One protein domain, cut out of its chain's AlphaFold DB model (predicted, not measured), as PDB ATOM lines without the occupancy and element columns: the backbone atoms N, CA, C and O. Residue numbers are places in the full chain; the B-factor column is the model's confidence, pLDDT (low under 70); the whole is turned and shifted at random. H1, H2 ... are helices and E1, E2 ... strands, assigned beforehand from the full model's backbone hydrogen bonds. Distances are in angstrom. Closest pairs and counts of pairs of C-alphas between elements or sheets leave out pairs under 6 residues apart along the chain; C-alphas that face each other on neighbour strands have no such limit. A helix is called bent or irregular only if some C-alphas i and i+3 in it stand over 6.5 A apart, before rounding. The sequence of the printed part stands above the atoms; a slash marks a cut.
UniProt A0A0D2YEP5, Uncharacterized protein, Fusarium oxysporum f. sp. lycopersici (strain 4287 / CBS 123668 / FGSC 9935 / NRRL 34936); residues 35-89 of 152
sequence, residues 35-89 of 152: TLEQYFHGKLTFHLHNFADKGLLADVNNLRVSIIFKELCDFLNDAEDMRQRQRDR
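Overview. This is residues 35 to 89 of the 152 residues of an uncharacterized protein of Fusarium oxysporum f. sp. lycopersici (strain 4287 / CBS 123668 / FGSC 9935 / NRRL 34936) (UniProt A0A0D2YEP5). A two-stranded hairpin, E1 and E2, has a long loop, residues 48 to 63, at one end, and at its opposite end E2 turns straight into one long helix, H1, whose residues 73 to 88 stick out as an arm. The printed part has 55 residues, with two named strands and then one named helix in the order E1, E2, H1; the sheet E1 - E2 is antiparallel and the class is mixed, helices and strands. The whole is extended, with a radius of gyration of the C-alphas of 16.1 A, and flat, spanning 49 by 29 by 15 A.

Arrangement. E1, residues 43 to 47, and E2, residues 64 to 68, form a hairpin of antiparallel neighbour strands, with 160 degrees between their directions. C-alphas 45 and 66 face each other at 4.1 A. N 44 and O 67 are within hydrogen-bond range at 2.8 A, as are N 65 and O 46 at 2.8 A. H1, residues 69 to 88, follows E2 by a tight link. The closest C-alphas of E1 and H1 are those of Lys 43 and Phe 69, 5.2 A apart, while their centres are 21.0 A apart. In H1 every O i to N i+4 pair is within hydrogen-bond range.

Along the chain. E1 begins at C-alpha 43 (-96.034, -59.518, 30.290) and measures 13.3 A from first to last C-alpha. E2 measures 13.2 A and ends at C-alpha 68 (-96.462, -60.884, 26.229). H1, not bent, measures 28.4 A and ends at C-alpha 88 (-85.135, -84.033, 10.229).

Size, cuts and confidence. The C-alphas farthest apart, those of Ala 58 and Arg 89, are 49.0 A apart. The printed part has no cut. The link from E1 to E2, residues 48 to 63, is long, and its residues 51 to 56 stand free. Residues 73 to 89, of which 73 to 88 belong to H1, stand free too. The mean pLDDT of the printed part is 73.5, and 21 residues are under 70, among them 35 to 42 and 54 to 62.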
ATOM      1  N   THR A  35     -82.702 -56.174  36.978       39.19
ATOM      2  CA  THR A  35     -83.912 -55.792  37.693       39.19
ATOM      3  C   THR A  35     -85.079 -56.189  36.801       39.19
ATOM      4  O   THR A  35     -85.614 -55.418  36.007       39.19
ATOM      5  N   LEU A  36     -85.423 -57.474  36.874       44.91
ATOM      6  CA  LEU A  36     -86.627 -58.060  36.317       44.91
ATOM      7  C   LEU A  36     -87.774 -57.575  37.209       44.91
ATOM      8  O   LEU A  36     -88.286 -58.302  38.051       44.91
ATOM      9  N   GLU A  37     -88.069 -56.279  37.109       41.62
ATOM     10  CA  GLU A  37     -88.808 -55.557  38.146       41.62
ATOM     11  C   GLU A  37     -90.237 -56.060  38.298       41.62
ATOM     12  O   GLU A  37     -90.768 -56.025  39.401       41.62
ATOM     13  N   GLN A  38     -90.876 -56.577  37.248       45.91
ATOM     14  CA  GLN A  38     -92.285 -56.943  37.341       45.91
ATOM     15  C   GLN A  38     -92.667 -58.058  36.361       45.91
ATOM     16  O   GLN A  38     -93.019 -57.798  35.212       45.91
ATOM     17  N   TYR A  39     -92.697 -59.307  36.840       46.88
ATOM     18  CA  TYR A  39     -93.616 -60.314  36.299       46.88
ATOM     19  C   TYR A  39     -95.034 -59.951  36.757       46.88
ATOM     20  O   TYR A  39     -95.523 -60.447  37.767       46.88
ATOM     21  N   PHE A  40     -95.701 -59.059  36.030       47.62
ATOM     22  CA  PHE A  40     -97.122 -58.788  36.237       47.62
ATOM     23  C   PHE A  40     -97.907 -59.347  35.051       47.62
ATOM     24  O   PHE A  40     -97.660 -58.989  33.900       47.62
ATOM     25  N   HIS A  41     -98.861 -60.239  35.333       51.88
ATOM     26  CA  HIS A  41     -99.916 -60.633  34.391       51.88
ATOM     27  C   HIS A  41     -99.433 -61.151  33.017       51.88
ATOM     28  O   HIS A  41    -100.026 -60.850  31.986       51.88
ATOM     29  N   GLY A  42     -98.354 -61.941  32.977       68.69
ATOM     30  CA  GLY A  42     -97.912 -62.572  31.727       68.69
ATOM     31  C   GLY A  42     -97.328 -61.597  30.703       68.69
ATOM     32  O   GLY A  42     -97.382 -61.877  29.510       68.69
ATOM     33  N   LYS A  43     -96.759 -60.469  31.143       77.56
ATOM     34  CA  LYS A  43     -96.034 -59.518  30.290       77.56
ATOM     35  C   LYS A  43     -94.624 -59.290  30.837       77.56
ATOM     36  O   LYS A  43     -94.473 -58.918  31.995       77.56
ATOM     37  N   LEU A  44     -93.598 -59.491  30.011       78.62
ATOM     38  CA  LEU A  44     -92.218 -59.110  30.315       78.62
ATOM     39  C   LEU A  44     -91.982 -57.692  29.816       78.62
ATOM     40  O   LEU A  44     -92.314 -57.386  28.676       78.62
ATOM     41  N   THR A  45     -91.401 -56.830  30.645       77.00
ATOM     42  CA  THR A  45     -91.028 -55.470  30.243       77.00
ATOM     43  C   THR A  45     -89.540 -55.263  30.459       77.00
ATOM     44  O   THR A  45     -89.019 -55.524  31.537       77.00
ATOM     45  N   PHE A  46     -88.873 -54.780  29.420       76.56
ATOM     46  CA  PHE A  46     -87.453 -54.487  29.386       76.56
ATOM     47  C   PHE A  46     -87.250 -52.999  29.164       76.56
ATOM     48  O   PHE A  46     -87.956 -52.360  28.382       76.56
ATOM     49  N   HIS A  47     -86.240 -52.463  29.824       73.44
ATOM     50  CA  HIS A  47     -85.754 -51.125  29.566       73.44
ATOM     51  C   HIS A  47     -84.529 -51.231  28.669       73.44
ATOM     52  O   HIS A  47     -83.509 -51.777  29.080       73.44
ATOM     53  N   LEU A  48     -84.620 -50.721  27.442       72.75
ATOM     54  CA  LEU A  48     -83.522 -50.823  26.479       72.75
ATOM     55  C   LEU A  48     -82.274 -50.057  26.926       72.75
ATOM     56  O   LEU A  48     -81.171 -50.425  26.533       72.75
ATOM     57  N   HIS A  49     -82.422 -49.067  27.814       69.31
ATOM     58  CA  HIS A  49     -81.273 -48.380  28.397       69.31
ATOM     59  C   HIS A  49     -80.351 -49.306  29.207       69.31
ATOM     60  O   HIS A  49     -79.174 -49.001  29.354       69.31
ATOM     61  N   ASN A  50     -80.849 -50.453  29.686       67.69
ATOM     62  CA  ASN A  50     -80.025 -51.451  30.377       67.69
ATOM     63  C   ASN A  50     -79.107 -52.234  29.425       67.69
ATOM     64  O   ASN A  50     -78.194 -52.910  29.887       67.69
ATOM     65  N   PHE A  51     -79.356 -52.170  28.113       70.75
ATOM     66  CA  PHE A  51     -78.619 -52.919  27.091       70.75
ATOM     67  C   PHE A  51     -77.759 -52.025  26.191       70.75
ATOM     68  O   PHE A  51     -76.966 -52.543  25.410       70.75
ATOM     69  N   ALA A  52     -77.929 -50.704  26.266       67.81
ATOM     70  CA  ALA A  52     -77.181 -49.757  25.453       67.81
ATOM     71  C   ALA A  52     -75.867 -49.349  26.133       67.81
ATOM     72  O   ALA A  52     -75.798 -49.199  27.356       67.81
ATOM     73  N   ASP A  53     -74.834 -49.113  25.324       71.12
ATOM     74  CA  ASP A  53     -73.582 -48.538  25.803       71.12
ATOM     75  C   ASP A  53     -73.820 -47.147  26.393       71.12
ATOM     76  O   ASP A  53     -74.611 -46.352  25.880       71.12
ATOM     77  N   LYS A  54     -73.087 -46.827  27.465       68.19
ATOM     78  CA  LYS A  54     -73.287 -45.614  28.280       68.19
ATOM     79  C   LYS A  54     -73.253 -44.301  27.484       68.19
ATOM     80  O   LYS A  54     -73.800 -43.305  27.944       68.19
ATOM     81  N   GLY A  55     -72.633 -44.298  26.301       63.97
ATOM     82  CA  GLY A  55     -72.566 -43.144  25.402       63.97
ATOM     83  C   GLY A  55     -73.829 -42.887  24.571       63.97
ATOM     84  O   GLY A  55     -73.998 -41.775  24.088       63.97
ATOM     85  N   LEU A  56     -74.730 -43.868  24.421       62.16
ATOM     86  CA  LEU A  56     -75.980 -43.727  23.655       62.16
ATOM     87  C   LEU A  56     -77.173 -43.248  24.504       62.16
ATOM     88  O   LEU A  56     -78.263 -43.040  23.979       62.16
ATOM     89  N   LEU A  57     -76.984 -43.116  25.820       58.84
ATOM     90  CA  LEU A  57     -78.060 -42.967  26.806       58.84
ATOM     91  C   LEU A  57     -78.433 -41.520  27.143       58.84
ATOM     92  O   LEU A  57     -79.430 -41.310  27.827       58.84
ATOM     93  N   ALA A  58     -77.647 -40.535  26.701       62.22
ATOM     94  CA  ALA A  58     -77.826 -39.144  27.122       62.22
ATOM     95  C   ALA A  58     -79.125 -38.507  26.588       62.22
ATOM     96  O   ALA A  58     -79.737 -37.719  27.301       62.22
ATOM     97  N   ASP A  59     -79.576 -38.907  25.393       61.47
ATOM     98  CA  ASP A  59     -80.693 -38.250  24.691       61.47
ATOM     99  C   ASP A  59     -81.883 -39.174  24.385       61.47
ATOM    100  O   ASP A  59     -82.899 -38.743  23.835       61.47
ATOM    101  N   VAL A  60     -81.795 -40.462  24.732       62.09
ATOM    102  CA  VAL A  60     -82.855 -41.428  24.425       62.09
ATOM    103  C   VAL A  60     -83.717 -41.636  25.661       62.09
ATOM    104  O   VAL A  60     -83.316 -42.293  26.620       62.09
ATOM    105  N   ASN A  61     -84.937 -41.091  25.617       65.00
ATOM    106  CA  ASN A  61     -85.989 -41.376  26.591       65.00
ATOM    107  C   ASN A  61     -86.039 -42.879  26.879       65.00
ATOM    108  O   ASN A  61     -86.062 -43.667  25.936       65.00
ATOM    109  N   ASN A  62     -86.075 -43.254  28.162       68.00
ATOM    110  CA  ASN A  62     -86.080 -44.635  28.654       68.00
ATOM    111  C   ASN A  62     -87.046 -45.540  27.873       68.00
ATOM    112  O   ASN A  62     -88.209 -45.700  28.253       68.00
ATOM    113  N   LEU A  63     -86.551 -46.145  26.792       74.50
ATOM    114  CA  LEU A  63     -87.382 -46.889  25.863       74.50
ATOM    115  C   LEU A  63     -87.747 -48.219  26.511       74.50
ATOM    116  O   LEU A  63     -86.881 -49.033  26.846       74.50
ATOM    117  N   ARG A  64     -89.047 -48.407  26.734       75.81
ATOM    118  CA  ARG A  64     -89.606 -49.621  27.320       75.81
ATOM    119  C   ARG A  64     -90.120 -50.513  26.206       75.81
ATOM    120  O   ARG A  64     -90.944 -50.087  25.403       75.81
ATOM    121  N   VAL A  65     -89.669 -51.756  26.200       79.06
ATOM    122  CA  VAL A  65     -90.192 -52.807  25.330       79.06
ATOM    123  C   VAL A  65     -90.926 -53.791  26.210       79.06
ATOM    124  O   VAL A  65     -90.331 -54.364  27.117       79.06
ATOM    125  N   SER A  66     -92.213 -53.998  25.954       82.50
ATOM    126  CA  SER A  66     -92.971 -55.042  26.631       82.50
ATOM    127  C   SER A  66     -93.370 -56.138  25.651       82.50
ATOM    128  O   SER A  66     -93.893 -55.837  24.583       82.50
ATOM    129  N   ILE A  67     -93.192 -57.393  26.049       84.19
ATOM    130  CA  ILE A  67     -93.546 -58.587  25.282       84.19
ATOM    131  C   ILE A  67     -94.495 -59.431  26.131       84.19
ATOM    132  O   ILE A  67     -94.278 -59.597  27.331       84.19
ATOM    133  N   ILE A  68     -95.559 -59.963  25.535       86.56
ATOM    134  CA  ILE A  68     -96.462 -60.884  26.229       86.56
ATOM    135  C   ILE A  68     -95.766 -62.243  26.345       86.56
ATOM    136  O   ILE A  68     -95.290 -62.802  25.361       86.56
ATOM    137  N   PHE A  69     -95.699 -62.789  27.555       80.69
ATOM    138  CA  PHE A  69     -94.995 -64.034  27.855       80.69
ATOM    139  C   PHE A  69     -95.536 -65.212  27.051       80.69
ATOM    140  O   PHE A  69     -94.759 -65.985  26.506       80.69
ATOM    141  N   LYS A  70     -96.865 -65.313  26.922       83.12
ATOM    142  CA  LYS A  70     -97.489 -66.361  26.112       83.12
ATOM    143  C   LYS A  70     -97.021 -66.289  24.655       83.12
ATOM    144  O   LYS A  70     -96.605 -67.302  24.111       83.12
ATOM    145  N   GLU A  71     -97.030 -65.099  24.059       86.50
ATOM    146  CA  GLU A  71     -96.586 -64.895  22.675       86.50
ATOM    147  C   GLU A  71     -95.099 -65.212  22.504       86.50
ATOM    148  O   GLU A  71     -94.709 -65.814  21.507       86.50
ATOM    149  N   LEU A  72     -94.270 -64.867  23.494       86.19
ATOM    150  CA  LEU A  72     -92.854 -65.228  23.497       86.19
ATOM    151  C   LEU A  72     -92.664 -66.749  23.530       86.19
ATOM    152  O   LEU A  72     -91.867 -67.280  22.762       86.19
ATOM    153  N   CYS A  73     -93.382 -67.452  24.407       84.75
ATOM    154  CA  CYS A  73     -93.314 -68.907  24.493       84.75
ATOM    155  C   CYS A  73     -93.788 -69.574  23.200       84.75
ATOM    156  O   CYS A  73     -93.094 -70.452  22.694       84.75
ATOM    157  N   ASP A  74     -94.924 -69.139  22.654       89.50
ATOM    158  CA  ASP A  74     -95.469 -69.662  21.399       89.50
ATOM    159  C   ASP A  74     -94.460 -69.459  20.254       89.50
ATOM    160  O   ASP A  74     -94.097 -70.414  19.573       89.50
ATOM    161  N   PHE A  75     -93.892 -68.255  20.127       92.88
ATOM    162  CA  PHE A  75     -92.865 -67.956  19.128       92.88
ATOM    163  C   PHE A  75     -91.612 -68.834  19.269       92.88
ATOM    164  O   PHE A  75     -91.083 -69.332  18.275       92.88
ATOM    165  N   LEU A  76     -91.112 -69.023  20.495       89.94
ATOM    166  CA  LEU A  76     -89.930 -69.854  20.741       89.94
ATOM    167  C   LEU A  76     -90.192 -71.328  20.412       89.94
ATOM    168  O   LEU A  76     -89.312 -71.993  19.863       89.94
ATOM    169  N   ASN A  77     -91.395 -71.820  20.711       91.94
ATOM    170  CA  ASN A  77     -91.807 -73.180  20.375       91.94
ATOM    171  C   ASN A  77     -91.901 -73.371  18.857       91.94
ATOM    172  O   ASN A  77     -91.340 -74.334  18.333       91.94
ATOM    173  N   ASP A  78     -92.521 -72.428  18.146       93.50
ATOM    174  CA  ASP A  78     -92.621 -72.454  16.683       93.50
ATOM    175  C   ASP A  78     -91.235 -72.403  16.024       93.50
ATOM    176  O   ASP A  78     -90.952 -73.130  15.068       93.50
ATOM    177  N   ALA A  79     -90.332 -71.573  16.553       92.62
ATOM    178  CA  ALA A  79     -88.961 -71.482  16.071       92.62
ATOM    179  C   ALA A  79     -88.185 -72.794  16.281       92.62
ATOM    180  O   ALA A  79     -87.422 -73.197  15.397       92.62
ATOM    181  N   GLU A  80     -88.373 -73.479  17.416       88.88
ATOM    182  CA  GLU A  80     -87.747 -74.783  17.655       88.88
ATOM    183  C   GLU A  80     -88.333 -75.867  16.750       88.88
ATOM    184  O   GLU A  80     -87.566 -76.628  16.164       88.88
ATOM    185  N   ASP A  81     -89.652 -75.900  16.561       92.88
ATOM    186  CA  ASP A  81     -90.305 -76.842  15.648       92.88
ATOM    187  C   ASP A  81     -89.807 -76.650  14.206       92.88
ATOM    188  O   ASP A  81     -89.412 -77.610  13.540       92.88
ATOM    189  N   MET A  82     -89.694 -75.403  13.730       89.38
ATOM    190  CA  MET A  82     -89.100 -75.117  12.418       89.38
ATOM    191  C   MET A  82     -87.651 -75.599  12.315       89.38
ATOM    192  O   MET A  82     -87.268 -76.219  11.317       89.38
ATOM    193  N   ARG A  83     -86.837 -75.343  13.343       89.12
ATOM    194  CA  ARG A  83     -85.435 -75.776  13.397       89.12
ATOM    195  C   ARG A  83     -85.320 -77.300  13.396       89.12
ATOM    196  O   ARG A  83     -84.425 -77.850  12.757       89.12
ATOM    197  N   GLN A  84     -86.219 -77.980  14.097       86.62
ATOM    198  CA  GLN A  84     -86.253 -79.431  14.197       86.62
ATOM    199  C   GLN A  84     -86.662 -80.057  12.862       86.62
ATOM    200  O   GLN A  84     -85.946 -80.907  12.336       86.62
ATOM    201  N   ARG A  85     -87.701 -79.523  12.210       84.56
ATOM    202  CA  ARG A  85     -88.086 -79.916  10.846       84.56
ATOM    203  C   ARG A  85     -86.964 -79.708   9.828       84.56
ATOM    204  O   ARG A  85     -86.859 -80.494   8.893       84.56
ATOM    205  N   GLN A  86     -86.131 -78.677   9.982       82.00
ATOM    206  CA  GLN A  86     -84.952 -78.474   9.127       82.00
ATOM    207  C   GLN A  86     -83.839 -79.501   9.373       82.00
ATOM    208  O   GLN A  86     -83.090 -79.796   8.450       82.00
ATOM    209  N   ARG A  87     -83.716 -80.042  10.591       77.31
ATOM    210  CA  ARG A  87     -82.752 -81.108  10.907       77.31
ATOM    211  C   ARG A  87     -83.235 -82.474  10.430       77.31
ATOM    212  O   ARG A  87     -82.434 -83.246   9.913       77.31
ATOM    213  N   ASP A  88     -84.528 -82.745  10.582       75.94
ATOM    214  CA  ASP A  88     -85.135 -84.033  10.229       75.94
ATOM    215  C   ASP A  88     -85.401 -84.147   8.721       75.94
ATOM    216  O   ASP A  88     -85.385 -85.236   8.145       75.94
ATOM    217  N   ARG A  89     -85.560 -83.007   8.035       61.81
ATOM    218  CA  ARG A  89     -85.383 -82.934   6.585       61.81
ATOM    219  C   ARG A  89     -83.889 -82.975   6.286       61.81
ATOM    220  O   ARG A  89     -83.241 -81.942   6.151       61.81
TER     221      ARG A  89